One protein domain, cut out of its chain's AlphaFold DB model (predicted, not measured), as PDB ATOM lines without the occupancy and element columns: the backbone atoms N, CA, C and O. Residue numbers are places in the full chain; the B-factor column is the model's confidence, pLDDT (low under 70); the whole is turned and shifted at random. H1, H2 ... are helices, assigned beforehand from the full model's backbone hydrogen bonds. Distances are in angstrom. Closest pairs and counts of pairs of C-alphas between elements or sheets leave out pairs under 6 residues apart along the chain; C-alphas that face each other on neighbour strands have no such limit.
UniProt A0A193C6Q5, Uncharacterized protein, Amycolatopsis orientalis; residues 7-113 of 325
ATOM      1  N   THR A   7     -41.825 -45.974  25.215       48.62
ATOM      2  CA  THR A   7     -42.684 -45.244  24.268       48.62
ATOM      3  C   THR A   7     -44.119 -45.137  24.784       48.62
ATOM      4  O   THR A   7     -44.749 -44.088  24.660       48.62
ATOM      5  N   ALA A   8     -44.620 -46.196  25.431       55.38
ATOM      6  CA  ALA A   8     -45.921 -46.191  26.097       55.38
ATOM      7  C   ALA A   8     -45.931 -45.257  27.317       55.38
ATOM      8  O   ALA A   8     -46.924 -44.568  27.540       55.38
ATOM      9  N   ARG A   9     -44.809 -45.157  28.050       57.28
ATOM     10  CA  ARG A   9     -44.620 -44.128  29.088       57.28
ATOM     11  C   ARG A   9     -44.689 -42.719  28.484       57.28
ATOM     12  O   ARG A   9     -45.517 -41.926  28.908       57.28
ATOM     13  N   ALA A  10     -43.939 -42.423  27.418       54.91
ATOM     14  CA  ALA A  10     -43.952 -41.101  26.773       54.91
ATOM     15  C   ALA A  10     -45.327 -40.675  26.197       54.91
ATOM     16  O   ALA A  10     -45.665 -39.486  26.198       54.91
ATOM     17  N   ALA A  11     -46.141 -41.627  25.729       50.81
ATOM     18  CA  ALA A  11     -47.476 -41.363  25.185       50.81
ATOM     19  C   ALA A  11     -48.504 -40.936  26.253       50.81
ATOM     20  O   ALA A  11     -49.435 -40.196  25.937       50.81
ATOM     21  N   ILE A  12     -48.314 -41.335  27.516       54.06
ATOM     22  CA  ILE A  12     -49.149 -40.887  28.645       54.06
ATOM     23  C   ILE A  12     -48.873 -39.406  28.966       54.06
ATOM     24  O   ILE A  12     -49.769 -38.685  29.386       54.06
ATOM     25  N   HIS A  13     -47.666 -38.910  28.680       53.62
ATOM     26  CA  HIS A  13     -47.201 -37.588  29.116       53.62
ATOM     27  C   HIS A  13     -47.418 -36.434  28.116       53.62
ATOM     28  O   HIS A  13     -47.104 -35.293  28.442       53.62
ATOM     29  N   SER A  14     -47.931 -36.686  26.903       46.22
ATOM     30  CA  SER A  14     -47.989 -35.675  25.823       46.22
ATOM     31  C   SER A  14     -49.390 -35.377  25.256       46.22
ATOM     32  O   SER A  14     -49.511 -34.612  24.299       46.22
ATOM     33  N   GLY A  15     -50.458 -35.911  25.865       54.09
ATOM     34  CA  GLY A  15     -51.861 -35.666  25.485       54.09
ATOM     35  C   GLY A  15     -52.771 -35.361  26.682       54.09
ATOM     36  O   GLY A  15     -52.273 -35.087  27.766       54.09
ATOM     37  N   ASN A  16     -54.100 -35.444  26.502       54.16
ATOM     38  CA  ASN A  16     -55.176 -35.193  27.495       54.16
ATOM     39  C   ASN A  16     -55.084 -35.969  28.842       54.16
ATOM     40  O   ASN A  16     -56.035 -35.949  29.618       54.16
ATOM     41  N   GLY A  17     -53.976 -36.653  29.128       69.00
ATOM     42  CA  GLY A  17     -53.696 -37.414  30.343       69.00
ATOM     43  C   GLY A  17     -52.468 -36.909  31.107       69.00
ATOM     44  O   GLY A  17     -51.648 -37.724  31.506       69.00
ATOM     45  N   ASP A  18     -52.314 -35.594  31.321       83.50
ATOM     46  CA  ASP A  18     -51.306 -35.046  32.253       83.50
ATOM     47  C   ASP A  18     -51.652 -35.469  33.694       83.50
ATOM     48  O   ASP A  18     -52.218 -34.697  34.465       83.50
ATOM     49  N   VAL A  19     -51.363 -36.729  34.044       88.62
ATOM     50  CA  VAL A  19     -51.675 -37.330  35.352       88.62
ATOM     51  C   VAL A  19     -51.010 -36.533  36.474       88.62
ATOM     52  O   VAL A  19     -51.610 -36.336  37.529       88.62
ATOM     53  N   LEU A  20     -49.806 -36.002  36.232       88.81
ATOM     54  CA  LEU A  20     -49.136 -35.103  37.169       88.81
ATOM     55  C   LEU A  20     -49.909 -33.793  37.330       88.81
ATOM     56  O   LEU A  20     -50.150 -33.366  38.453       88.81
ATOM     57  N   GLY A  21     -50.338 -33.175  36.231       90.00
ATOM     58  CA  GLY A  21     -51.193 -31.992  36.265       90.00
ATOM     59  C   GLY A  21     -52.509 -32.236  37.008       90.00
ATOM     60  O   GLY A  21     -52.909 -31.406  37.823       90.00
ATOM     61  N   ALA A  22     -53.143 -33.394  36.801       91.06
ATOM     62  CA  ALA A  22     -54.350 -33.801  37.519       91.06
ATOM     63  C   ALA A  22     -54.096 -33.996  39.023       91.06
ATOM     64  O   ALA A  22     -54.889 -33.514  39.831       91.06
ATOM     65  N   ALA A  23     -52.976 -34.625  39.398       92.31
ATOM     66  CA  ALA A  23     -52.559 -34.792  40.790       92.31
ATOM     67  C   ALA A  23     -52.276 -33.440  41.463       92.31
ATOM     68  O   ALA A  23     -52.740 -33.182  42.571       92.31
ATOM     69  N   LEU A  24     -51.553 -32.547  40.779       93.44
ATOM     70  CA  LEU A  24     -51.257 -31.198  41.264       93.44
ATOM     71  C   LEU A  24     -52.531 -30.359  41.426       93.44
ATOM     72  O   LEU A  24     -52.612 -29.566  42.358       93.44
ATOM     73  N   ALA A  25     -53.533 -30.556  40.567       92.56
ATOM     74  CA  ALA A  25     -54.823 -29.879  40.668       92.56
ATOM     75  C   ALA A  25     -55.662 -30.319  41.885       92.56
ATOM     76  O   ALA A  25     -56.605 -29.613  42.238       92.56
ATOM     77  N   GLN A  26     -55.333 -31.447  42.532       93.56
ATOM     78  CA  GLN A  26     -55.965 -31.860  43.794       93.56
ATOM     79  C   GLN A  26     -55.413 -31.110  45.014       93.56
ATOM     80  O   GLN A  26     -56.012 -31.166  46.085       93.56
ATOM     81  N   LEU A  27     -54.267 -30.435  44.879       93.75
ATOM     82  CA  LEU A  27     -53.626 -29.735  45.986       93.75
ATOM     83  C   LEU A  27     -54.325 -28.400  46.274       93.75
ATOM     84  O   LEU A  27     -54.750 -27.685  45.365       93.75
ATOM     85  N   GLU A  28     -54.404 -28.033  47.550       90.31
ATOM     86  CA  GLU A  28     -55.057 -26.794  47.964       90.31
ATOM     87  C   GLU A  28     -54.169 -25.559  47.735       90.31
ATOM     88  O   GLU A  28     -52.969 -25.539  48.014       90.31
ATOM     89  N   GLY A  29     -54.786 -24.470  47.267       86.25
ATOM     90  CA  GLY A  29     -54.156 -23.151  47.206       86.25
ATOM     91  C   GLY A  29     -52.843 -23.123  46.417       86.25
ATOM     92  O   GLY A  29     -52.826 -23.351  45.211       86.25
ATOM     93  N   ASN A  30     -51.746 -22.780  47.101       91.31
ATOM     94  CA  ASN A  30     -50.414 -22.624  46.499       91.31
ATOM     95  C   ASN A  30     -49.498 -23.834  46.769       91.31
ATOM     96  O   ASN A  30     -48.286 -23.743  46.561       91.31
ATOM     97  N   ASP A  31     -50.036 -24.955  47.253       94.50
ATOM     98  CA  ASP A  31     -49.233 -26.120  47.635       94.50
ATOM     99  C   ASP A  31     -48.596 -26.785  46.406       94.50
ATOM    100  O   ASP A  31     -47.419 -27.161  46.443       94.50
ATOM    101  N   ALA A  32     -49.329 -26.818  45.285       94.56
ATOM    102  CA  ALA A  32     -48.817 -27.228  43.976       94.56
ATOM    103  C   ALA A  32     -47.621 -26.375  43.533       94.56
ATOM    104  O   ALA A  32     -46.599 -26.909  43.103       94.56
ATOM    105  N   ASP A  33     -47.703 -25.054  43.704       94.62
ATOM    106  CA  ASP A  33     -46.612 -24.150  43.346       94.62
ATOM    107  C   ASP A  33     -45.361 -24.452  44.192       94.62
ATOM    108  O   ASP A  33     -44.251 -24.533  43.667       94.62
ATOM    109  N   ILE A  34     -45.524 -24.677  45.500       94.88
ATOM    110  CA  ILE A  34     -44.418 -24.958  46.428       94.88
ATOM    111  C   ILE A  34     -43.699 -26.265  46.078       94.88
ATOM    112  O   ILE A  34     -42.466 -26.274  45.992       94.88
ATOM    113  N   ILE A  35     -44.445 -27.359  45.887       94.56
ATOM    114  CA  ILE A  35     -43.847 -28.664  45.587       94.56
ATOM    115  C   ILE A  35     -43.185 -28.654  44.208       94.56
ATOM    116  O   ILE A  35     -42.045 -29.090  44.088       94.56
ATOM    117  N   VAL A  36     -43.821 -28.060  43.194       93.38
ATOM    118  CA  VAL A  36     -43.264 -27.982  41.837       93.38
ATOM    119  C   VAL A  36     -41.985 -27.149  41.807       93.38
ATOM    120  O   VAL A  36     -40.981 -27.582  41.243       93.38
ATOM    121  N   LEU A  37     -41.974 -25.978  42.456       92.25
ATOM    122  CA  LEU A  37     -40.761 -25.162  42.559       92.25
ATOM    123  C   LEU A  37     -39.616 -25.942  43.207       92.25
ATOM    124  O   LEU A  37     -38.460 -25.763  42.820       92.25
ATOM    125  N   ARG A  38     -39.915 -26.810  44.178       93.12
ATOM    126  CA  ARG A  38     -38.891 -27.578  44.875       93.12
ATOM    127  C   ARG A  38     -38.407 -28.802  44.102       93.12
ATOM    128  O   ARG A  38     -37.197 -28.969  44.002       93.12
ATOM    129  N   GLU A  39     -39.315 -29.644  43.625       90.06
ATOM    130  CA  GLU A  39     -38.981 -30.937  43.013       90.06
ATOM    131  C   GLU A  39     -38.551 -30.786  41.551       90.06
ATOM    132  O   GLU A  39     -37.578 -31.403  41.139       90.06
ATOM    133  N   ALA A  40     -39.227 -29.937  40.768       88.88
ATOM    134  CA  ALA A  40     -38.971 -29.827  39.328       88.88
ATOM    135  C   ALA A  40     -37.900 -28.788  38.969       88.88
ATOM    136  O   ALA A  40     -37.226 -28.905  37.947       88.88
ATOM    137  N   PHE A  41     -37.773 -27.737  39.783       87.38
ATOM    138  CA  PHE A  41     -36.897 -26.592  39.500       87.38
ATOM    139  C   PHE A  41     -35.796 -26.391  40.544       87.38
ATOM    140  O   PHE A  41     -35.084 -25.387  40.492       87.38
ATOM    141  N   GLU A  42     -35.687 -27.312  41.507       88.06
ATOM    142  CA  GLU A  42     -34.680 -27.315  42.575       88.06
ATOM    143  C   GLU A  42     -34.570 -25.980  43.331       88.06
ATOM    144  O   GLU A  42     -33.520 -25.618  43.872       88.06
ATOM    145  N   VAL A  43     -35.666 -25.216  43.401       84.31
ATOM    146  CA  VAL A  43     -35.643 -23.880  43.992       84.31
ATOM    147  C   VAL A  43     -35.245 -24.001  45.470       84.31
ATOM    148  O   VAL A  43     -35.793 -24.834  46.209       84.31
ATOM    149  N   PRO A  44     -34.286 -23.185  45.951       86.38
ATOM    150  CA  PRO A  44     -33.861 -23.246  47.343       86.38
ATOM    151  C   PRO A  44     -35.018 -22.964  48.310       86.38
ATOM    152  O   PRO A  44     -35.797 -22.030  48.107       86.38
ATOM    153  N   MET A  45     -35.076 -23.699  49.427       90.56
ATOM    154  CA  MET A  45     -36.143 -23.565  50.434       90.56
ATOM    155  C   MET A  45     -36.302 -22.128  50.950       90.56
ATOM    156  O   MET A  45     -37.402 -21.627  51.172       90.56
ATOM    157  N   THR A  46     -35.184 -21.414  51.076       83.75
ATOM    158  CA  THR A  46     -35.163 -20.012  51.510       83.75
ATOM    159  C   THR A  46     -35.870 -19.065  50.536       83.75
ATOM    160  O   THR A  46     -36.359 -18.016  50.964       83.75
ATOM    161  N   VAL A  47     -35.927 -19.402  49.245       83.31
ATOM    162  CA  VAL A  47     -36.664 -18.655  48.217       83.31
ATOM    163  C   VAL A  47     -38.151 -18.991  48.302       83.31
ATOM    164  O   VAL A  47     -38.964 -18.069  48.353       83.31
ATOM    165  N   ILE A  48     -38.495 -20.277  48.422       90.75
ATOM    166  CA  ILE A  48     -39.880 -20.759  48.568       90.75
ATOM    167  C   ILE A  48     -40.561 -20.111  49.780       90.75
ATOM    168  O   ILE A  48     -41.621 -19.507  49.641       90.75
ATOM    169  N   ILE A  49     -39.906 -20.106  50.947       91.00
ATOM    170  CA  ILE A  49     -40.420 -19.454  52.166       91.00
ATOM    171  C   ILE A  49     -40.735 -17.974  51.933       91.00
ATOM    172  O   ILE A  49     -41.669 -17.426  52.514       91.00
ATOM    173  N   ARG A  50     -39.957 -17.283  51.098       83.88
ATOM    174  CA  ARG A  50     -40.207 -15.864  50.829       83.88
ATOM    175  C   ARG A  50     -41.308 -15.619  49.835       83.88
ATOM    176  O   ARG A  50     -42.024 -14.643  50.021       83.88
ATOM    177  N   LEU A  51     -41.431 -16.466  48.820       86.88
ATOM    178  CA  LEU A  51     -42.593 -16.440  47.941       86.88
ATOM    179  C   LEU A  51     -43.859 -16.648  48.774       86.88
ATOM    180  O   LEU A  51     -44.764 -15.823  48.709       86.88
ATOM    181  N   TYR A  52     -43.842 -17.633  49.673       90.25
ATOM    182  CA  TYR A  52     -44.938 -17.902  50.597       90.25
ATOM    183  C   TYR A  52     -45.274 -16.713  51.513       90.25
ATOM    184  O   TYR A  52     -46.436 -16.337  51.676       90.25
ATOM    185  N   LYS A  53     -44.257 -16.058  52.089       89.00
ATOM    186  CA  LYS A  53     -44.452 -14.826  52.874       89.00
ATOM    187  C   LYS A  53     -45.015 -13.682  52.036       89.00
ATOM    188  O   LYS A  53     -45.820 -12.911  52.543       89.00
ATOM    189  N   ALA A  54     -44.586 -13.551  50.782       83.88
ATOM    190  CA  ALA A  54     -45.012 -12.473  49.895       83.88
ATOM    191  C   ALA A  54     -46.476 -12.608  49.450       83.88
ATOM    192  O   ALA A  54     -47.105 -11.596  49.161       83.88
ATOM    193  N   THR A  55     -47.021 -13.829  49.416       84.56
ATOM    194  CA  THR A  55     -48.432 -14.078  49.085       84.56
ATOM    195  C   THR A  55     -49.382 -13.888  50.272       84.56
ATOM    196  O   THR A  55     -50.591 -13.816  50.079       84.56
ATOM    197  N   ARG A  56     -48.871 -13.804  51.508       83.44
ATOM    198  CA  ARG A  56     -49.687 -13.623  52.720       83.44
ATOM    199  C   ARG A  56     -49.963 -12.138  52.973       83.44
ATOM    200  O   ARG A  56     -49.048 -11.320  52.942       83.44
ATOM    201  N   GLN A  57     -51.213 -11.802  53.305       79.31
ATOM    202  CA  GLN A  57     -51.598 -10.430  53.676       79.31
ATOM    203  C   GLN A  57     -50.887  -9.945  54.950       79.31
ATOM    204  O   GLN A  57     -50.562  -8.766  55.063       79.31
ATOM    205  N   GLN A  58     -50.607 -10.856  55.887       85.81
ATOM    206  CA  GLN A  58     -49.930 -10.548  57.141       85.81
ATOM    207  C   GLN A  58     -48.820 -11.565  57.413       85.81
ATOM    208  O   GLN A  58     -49.052 -12.774  57.450       85.81
ATOM    209  N   VAL A  59     -47.602 -11.060  57.614       85.69
ATOM    210  CA  VAL A  59     -46.463 -11.855  58.082       85.69
ATOM    211  C   VAL A  59     -46.465 -11.800  59.604       85.69
ATOM    212  O   VAL A  59     -46.235 -10.744  60.188       85.69
ATOM    213  N   LEU A  60     -46.731 -12.937  60.237       88.75
ATOM    214  CA  LEU A  60     -46.650 -13.099  61.684       88.75
ATOM    215  C   LEU A  60     -45.177 -13.113  62.128       88.75
ATOM    216  O   LEU A  60     -44.404 -13.914  61.578       88.75
ATOM    217  N   PRO A  61     -44.777 -12.245  63.079       86.19
ATOM    218  CA  PRO A  61     -43.512 -12.376  63.795       86.19
ATOM    219  C   PRO A  61     -43.435 -13.743  64.489       86.19
ATOM    220  O   PRO A  61     -44.461 -14.286  64.883       86.19
ATOM    221  N   ASP A  62     -42.233 -14.311  64.583       89.25
ATOM    222  CA  ASP A  62     -41.924 -15.553  65.322       89.25
ATOM    223  C   ASP A  62     -42.626 -16.845  64.860       89.25
ATOM    224  O   ASP A  62     -42.415 -17.911  65.432       89.25
ATOM    225  N   PHE A  63     -43.399 -16.794  63.774       91.69
ATOM    226  CA  PHE A  63     -43.961 -17.991  63.156       91.69
ATOM    227  C   PHE A  63     -42.865 -18.829  62.478       91.69
ATOM    228  O   PHE A  63     -42.057 -18.303  61.700       91.69
ATOM    229  N   ASP A  64     -42.858 -20.143  62.718       93.19
ATOM    230  CA  ASP A  64     -41.936 -21.078  62.066       93.19
ATOM    231  C   ASP A  64     -42.369 -21.372  60.621       93.19
ATOM    232  O   ASP A  64     -42.968 -22.397  60.289       93.19
ATOM    233  N   TYR A  65     -42.049 -20.441  59.725       93.06
ATOM    234  CA  TYR A  65     -42.326 -20.603  58.299       93.06
ATOM    235  C   TYR A  65     -41.571 -21.775  57.671       93.06
ATOM    236  O   TYR A  65     -42.038 -22.306  56.668       93.06
ATOM    237  N   LEU A  66     -40.402 -22.144  58.203       93.06
ATOM    238  CA  LEU A  66     -39.618 -23.244  57.654       93.06
ATOM    239  C   LEU A  66     -40.324 -24.567  57.945       93.06
ATOM    240  O   LEU A  66     -40.629 -25.300  57.006       93.06
ATOM    241  N   GLY A  67     -40.644 -24.828  59.215       93.81
ATOM    242  CA  GLY A  67     -41.404 -26.009  59.619       93.81
ATOM    243  C   GLY A  67     -42.766 -26.074  58.931       93.81
ATOM    244  O   GLY A  67     -43.156 -27.126  58.430       93.81
ATOM    245  N   HIS A  68     -43.449 -24.936  58.796       94.50
ATOM    246  CA  HIS A  68     -44.736 -24.880  58.109       94.50
ATOM    247  C   HIS A  68     -44.646 -25.222  56.613       94.50
ATOM    248  O   HIS A  68     -45.419 -26.048  56.136       94.50
ATOM    249  N   VAL A  69     -43.694 -24.641  55.870       94.75
ATOM    250  CA  VAL A  69     -43.499 -24.965  54.443       94.75
ATOM    251  C   VAL A  69     -43.063 -26.422  54.264       94.75
ATOM    252  O   VAL A  69     -43.516 -27.080  53.330       94.75
ATOM    253  N   HIS A  70     -42.250 -26.965  55.175       95.06
ATOM    254  CA  HIS A  70     -41.945 -28.397  55.182       95.06
ATOM    255  C   HIS A  70     -43.190 -29.262  55.403       95.06
ATOM    256  O   HIS A  70     -43.338 -30.275  54.722       95.06
ATOM    257  N   GLY A  71     -44.088 -28.856  56.304       95.00
ATOM    258  CA  GLY A  71     -45.371 -29.523  56.525       95.00
ATOM    259  C   GLY A  71     -46.249 -29.523  55.273       95.00
ATOM    260  O   GLY A  71     -46.718 -30.586  54.871       95.00
ATOM    261  N   ILE A  72     -46.384 -28.365  54.613       94.62
ATOM    262  CA  ILE A  72     -47.088 -28.233  53.327       94.62
ATOM    263  C   ILE A  72     -46.506 -29.207  52.300       94.62
ATOM    264  O   ILE A  72     -47.230 -30.003  51.712       94.62
ATOM    265  N   MET A  73     -45.184 -29.204  52.122       95.44
ATOM    266  CA  MET A  73     -44.542 -30.095  51.157       95.44
ATOM    267  C   MET A  73     -44.735 -31.574  51.482       95.44
ATOM    268  O   MET A  73     -44.925 -32.375  50.572       95.44
ATOM    269  N   ALA A  74     -44.639 -31.960  52.756       95.12
ATOM    270  CA  ALA A  74     -44.840 -33.345  53.164       95.12
ATOM    271  C   ALA A  74     -46.275 -33.804  52.866       95.12
ATOM    272  O   ALA A  74     -46.460 -34.888  52.312       95.12
ATOM    273  N   GLY A  75     -47.265 -32.955  53.163       95.31
ATOM    274  CA  GLY A  75     -48.670 -33.192  52.830       95.31
ATOM    275  C   GLY A  75     -48.901 -33.291  51.324       95.31
ATOM    276  O   GLY A  75     -49.438 -34.292  50.856       95.31
ATOM    277  N   ALA A  76     -48.406 -32.319  50.555       94.81
ATOM    278  CA  ALA A  76     -48.523 -32.303  49.099       94.81
ATOM    279  C   ALA A  76     -47.873 -33.537  48.451       94.81
ATOM    280  O   ALA A  76     -48.473 -34.172  47.590       94.81
ATOM    281  N   ARG A  77     -46.675 -33.937  48.902       94.12
ATOM    282  CA  ARG A  77     -46.001 -35.157  48.421       94.12
ATOM    283  C   ARG A  77     -46.828 -36.405  48.709       94.12
ATOM    284  O   ARG A  77     -46.906 -37.282  47.855       94.12
ATOM    285  N   HIS A  78     -47.421 -36.499  49.898       94.62
ATOM    286  CA  HIS A  78     -48.273 -37.628  50.249       94.62
ATOM    287  C   HIS A  78     -49.519 -37.684  49.364       94.62
ATOM    288  O   HIS A  78     -49.786 -38.737  48.800       94.62
ATOM    289  N   GLN A  79     -50.214 -36.561  49.172       94.62
ATOM    290  CA  GLN A  79     -51.412 -36.492  48.330       94.62
ATOM    291  C   GLN A  79     -51.113 -36.817  46.863       94.62
ATOM    292  O   GLN A  79     -51.808 -37.636  46.267       94.62
ATOM    293  N   VAL A  80     -50.045 -36.243  46.297       92.50
ATOM    294  CA  VAL A  80     -49.611 -36.556  44.928       92.50
ATOM    295  C   VAL A  80     -49.281 -38.041  44.805       92.50
ATOM    296  O   VAL A  80     -49.749 -38.693  43.880       92.50
ATOM    297  N   ARG A  81     -48.521 -38.610  45.748       93.31
ATOM    298  CA  ARG A  81     -48.165 -40.035  45.720       93.31
ATOM    299  C   ARG A  81     -49.391 -40.942  45.814       93.31
ATOM    300  O   ARG A  81     -49.450 -41.941  45.106       93.31
ATOM    301  N   ASP A  82     -50.340 -40.611  46.680       94.69
ATOM    302  CA  ASP A  82     -51.554 -41.402  46.873       94.69
ATOM    303  C   ASP A  82     -52.443 -41.360  45.624       94.69
ATOM    304  O   ASP A  82     -52.942 -42.402  45.201       94.69
ATOM    305  N   PHE A  83     -52.575 -40.189  44.990       93.31
ATOM    306  CA  PHE A  83     -53.277 -40.042  43.714       93.31
ATOM    307  C   PHE A  83     -52.616 -40.880  42.613       93.31
ATOM    308  O   PHE A  83     -53.282 -41.652  41.929       93.31
ATOM    309  N   LEU A  84     -51.290 -40.795  42.478       89.75
ATOM    310  CA  LEU A  84     -50.557 -41.579  41.479       89.75
ATOM    311  C   LEU A  84     -50.727 -43.078  41.697       89.75
ATOM    312  O   LEU A  84     -50.960 -43.803  40.735       89.75
ATOM    313  N   ALA A  85     -50.681 -43.536  42.949       92.12
ATOM    314  CA  ALA A  85     -50.878 -44.943  43.273       92.12
ATOM    315  C   ALA A  85     -52.283 -45.443  42.887       92.12
ATOM    316  O   ALA A  85     -52.409 -46.574  42.418       92.12
ATOM    317  N   GLN A  86     -53.323 -44.615  43.043       92.88
ATOM    318  CA  GLN A  86     -54.693 -44.941  42.611       92.88
ATOM    319  C   GLN A  86     -54.800 -45.072  41.088       92.88
ATOM    320  O   GLN A  86     -55.496 -45.957  40.596       92.88
ATOM    321  N   GLU A  87     -54.045 -44.255  40.357       90.94
ATOM    322  CA  GLU A  87     -53.946 -44.298  38.895       90.94
ATOM    323  C   GLU A  87     -52.938 -45.353  38.383       90.94
ATOM    324  O   GLU A  87     -52.758 -45.518  37.179       90.94
ATOM    325  N   GLY A  88     -52.285 -46.106  39.280       92.31
ATOM    326  CA  GLY A  88     -51.331 -47.163  38.928       92.31
ATOM    327  C   GLY A  88     -49.920 -46.678  38.567       92.31
ATOM    328  O   GLY A  88     -49.174 -47.418  37.927       92.31
ATOM    329  N   PHE A  89     -49.545 -45.468  38.985       89.19
ATOM    330  CA  PHE A  89     -48.235 -44.847  38.763       89.19
ATOM    331  C   PHE A  89     -47.423 -44.706  40.057       89.19
ATOM    332  O   PHE A  89     -47.958 -44.641  41.167       89.19
ATOM    333  N   THR A  90     -46.104 -44.601  39.915       88.69
ATOM    334  CA  THR A  90     -45.170 -44.245  40.989       88.69
ATOM    335  C   THR A  90     -44.551 -42.866  40.746       88.69
ATOM    336  O   THR A  90     -44.652 -42.304  39.657       88.69
ATOM    337  N   ALA A  91     -43.894 -42.290  41.758       79.88
ATOM    338  CA  ALA A  91     -43.235 -40.987  41.615       79.88
ATOM    339  C   ALA A  91     -42.093 -41.005  40.578       79.88
ATOM    340  O   ALA A  91     -41.861 -39.993  39.924       79.88
ATOM    341  N   ASP A  92     -41.426 -42.150  40.399       81.50
ATOM    342  CA  ASP A  92     -40.344 -42.324  39.420       81.50
ATOM    343  C   ASP A  92     -40.868 -42.406  37.975       81.50
ATOM    344  O   ASP A  92     -40.102 -42.248  37.027       81.50
ATOM    345  N   ASP A  93     -42.176 -42.629  37.794       79.75
ATOM    346  CA  ASP A  93     -42.834 -42.596  36.484       79.75
ATOM    347  C   ASP A  93     -43.145 -41.166  36.014       79.75
ATOM    348  O   ASP A  93     -43.619 -40.973  34.897       79.75
ATOM    349  N   LEU A  94     -42.920 -40.154  36.857       77.56
ATOM    350  CA  LEU A  94     -43.272 -38.776  36.548       77.56
ATOM    351  C   LEU A  94     -42.206 -38.063  35.720       77.56
ATOM    352  O   LEU A  94     -41.094 -37.808  36.184       77.56
ATOM    353  N   ASP A  95     -42.612 -37.582  34.548       80.31
ATOM    354  CA  ASP A  95     -41.863 -36.572  33.812       80.31
ATOM    355  C   ASP A  95     -42.302 -35.160  34.226       80.31
ATOM    356  O   ASP A  95     -43.208 -34.545  33.649       80.31
ATOM    357  N   TRP A  96     -41.632 -34.632  35.250       82.88
ATOM    358  CA  TRP A  96     -41.856 -33.268  35.725       82.88
ATOM    359  C   TRP A  96     -41.590 -32.216  34.642       82.88
ATOM    360  O   TRP A  96     -42.228 -31.167  34.649       82.88
ATOM    361  N   HIS A  97     -40.673 -32.457  33.702       76.19
ATOM    362  CA  HIS A  97     -40.271 -31.442  32.729       76.19
ATOM    363  C   HIS A  97     -41.267 -31.289  31.576       76.19
ATOM    364  O   HIS A  97     -41.400 -30.187  31.033       76.19
ATOM    365  N   ASN A  98     -41.985 -32.357  31.224       78.50
ATOM    366  CA  ASN A  98     -42.944 -32.340  30.119       78.50
ATOM    367  C   ASN A  98     -44.394 -32.037  30.538       78.50
ATOM    368  O   ASN A  98     -45.181 -31.600  29.690       78.50
ATOM    369  N   SER A  99     -44.739 -32.151  31.828       86.94
ATOM    370  CA  SER A  99     -46.061 -31.757  32.343       86.94
ATOM    371  C   SER A  99     -46.386 -30.288  32.028       86.94
ATOM    372  O   SER A  99     -45.571 -29.378  32.227       86.94
ATOM    373  N   ALA A 100     -47.591 -30.036  31.510       86.62
ATOM    374  CA  ALA A 100     -48.040 -28.686  31.172       86.62
ATOM    375  C   ALA A 100     -48.234 -27.846  32.441       86.62
ATOM    376  O   ALA A 100     -47.770 -26.708  32.495       86.62
ATOM    377  N   ALA A 101     -48.809 -28.442  33.490       88.88
ATOM    378  CA  ALA A 101     -48.991 -27.782  34.780       88.88
ATOM    379  C   ALA A 101     -47.653 -27.331  35.394       88.88
ATOM    380  O   ALA A 101     -47.531 -26.203  35.877       88.88
ATOM    381  N   VAL A 102     -46.619 -28.178  35.321       89.94
ATOM    382  CA  VAL A 102     -45.279 -27.836  35.823       89.94
ATOM    383  C   VAL A 102     -44.666 -26.679  35.032       89.94
ATOM    384  O   VAL A 102     -44.126 -25.743  35.631       89.94
ATOM    385  N   ARG A 103     -44.779 -26.695  33.698       87.75
ATOM    386  CA  ARG A 103     -44.293 -25.601  32.840       87.75
ATOM    387  C   ARG A 103     -45.025 -24.289  33.106       87.75
ATOM    388  O   ARG A 103     -44.367 -23.251  33.185       87.75
ATOM    389  N   ASP A 104     -46.337 -24.326  33.315       89.12
ATOM    390  CA  ASP A 104     -47.136 -23.140  33.634       89.12
ATOM    391  C   ASP A 104     -46.730 -22.521  34.977       89.12
ATOM    392  O   ASP A 104     -46.562 -21.300  35.078       89.12
ATOM    393  N   ILE A 105     -46.491 -23.347  35.999       90.38
ATOM    394  CA  ILE A 105     -45.943 -22.891  37.285       90.38
ATOM    395  C   ILE A 105     -44.542 -22.300  37.075       90.38
ATOM    396  O   ILE A 105     -44.258 -21.183  37.518       90.38
ATOM    397  N   GLY A 106     -43.670 -22.987  36.334       86.94
ATOM    398  CA  GLY A 106     -42.332 -22.494  36.017       86.94
ATOM    399  C   GLY A 106     -42.342 -21.134  35.312       86.94
ATOM    400  O   GLY A 106     -41.593 -20.225  35.691       86.94
ATOM    401  N   ALA A 107     -43.238 -20.949  34.341       86.12
ATOM    402  CA  ALA A 107     -43.437 -19.696  33.622       86.12
ATOM    403  C   ALA A 107     -43.955 -18.581  34.545       86.12
ATOM    404  O   ALA A 107     -43.400 -17.476  34.541       86.12
ATOM    405  N   ARG A 108     -44.947 -18.879  35.399       88.00
ATOM    406  CA  ARG A 108     -45.509 -17.942  36.390       88.00
ATOM    407  C   ARG A 108     -44.427 -17.374  37.312       88.00
ATOM    408  O   ARG A 108     -44.405 -16.169  37.569       88.00
ATOM    409  N   TYR A 109     -43.494 -18.219  37.752       84.69
ATOM    410  CA  TYR A 109     -42.394 -17.834  38.643       84.69
ATOM    411  C   TYR A 109     -41.089 -17.472  37.925       84.69
ATOM    412  O   TYR A 109     -40.133 -17.059  38.582       84.69
ATOM    413  N   ARG A 110     -41.035 -17.570  36.591       82.94
ATOM    414  CA  ARG A 110     -39.847 -17.288  35.764       82.94
ATOM    415  C   ARG A 110     -38.610 -18.088  36.194       82.94
ATOM    416  O   ARG A 110     -37.495 -17.562  36.195       82.94
ATOM    417  N   VAL A 111     -38.794 -19.355  36.556       78.31
ATOM    418  CA  VAL A 111     -37.705 -20.236  37.022       78.31
ATOM    419  C   VAL A 111     -36.655 -20.511  35.946       78.31
ATOM    420  O   VAL A 111     -35.498 -20.704  36.274       78.31
ATOM    421  N   HIS A 112     -36.994 -20.414  34.659       71.00
ATOM    422  CA  HIS A 112     -36.012 -20.528  33.568       71.00
ATOM    423  C   HIS A 112     -35.047 -19.330  33.475       71.00
ATOM    424  O   HIS A 112     -34.107 -19.339  32.686       71.00
ATOM    425  N   HIS A 113     -35.258 -18.293  34.291       71.56
ATOM    426  CA  HIS A 113     -34.416 -17.102  34.366       71.56
ATOM    427  C   HIS A 113     -33.823 -16.928  35.767       71.56
ATOM    428  O   HIS A 113     -33.805 -15.811  36.296       71.56
TER     429      HIS A 113
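AT A GLANCE: This is residues 7 to 113 of the 325 residues of an uncharacterized protein of Amycolatopsis orientalis (UniProt A0A193C6Q5). One long helix, H5, makes a side of the domain; H2 and H3 pack on it, with H6 covering them across from H5. H4 packs at one end, residues 56 to 64 stick out there, and H1 is a loose end opposite. The printed part has 107 residues, with six named helices, H1 to H6 in order along the chain, and no named strand; its class is all helix, with 64 of the 107 residues in the named helices, and it is compact, with a radius of gyration of the C-alphas of 14.6 A and spans of 51 by 31 by 20 A.

IN THESE COORDINATES: Find C-alpha 65 at (-42.326, -20.603, 58.299); H5 runs 31.5 A to residue 86. H1 is residues 7 to 12, H2 19 to 24, H3 31 to 39, H4 45 to 55, and H6 100 to 109, ending at (-42.394, -17.834, 38.643).

HOW THE PARTS SIT: From H5, residues 72 to 77 alone touch H3, about perpendicular at 89 degrees; the closest C-alphas, Ile 35 and Met 73, are 5.8 A apart. H3 and H4 form a hairpin, closest C-alphas Ile 34 and Ile 48, 6.5 A. Every O i to N i+4 pair is within hydrogen-bond range in H2, H3, H5 and H6; H1 has 1 of 2, H4 6 of 7.

THE WHOLE: The printed part has no cut; the link H5 to H6 is long. Residues 7 to 17 have pLDDT under 70.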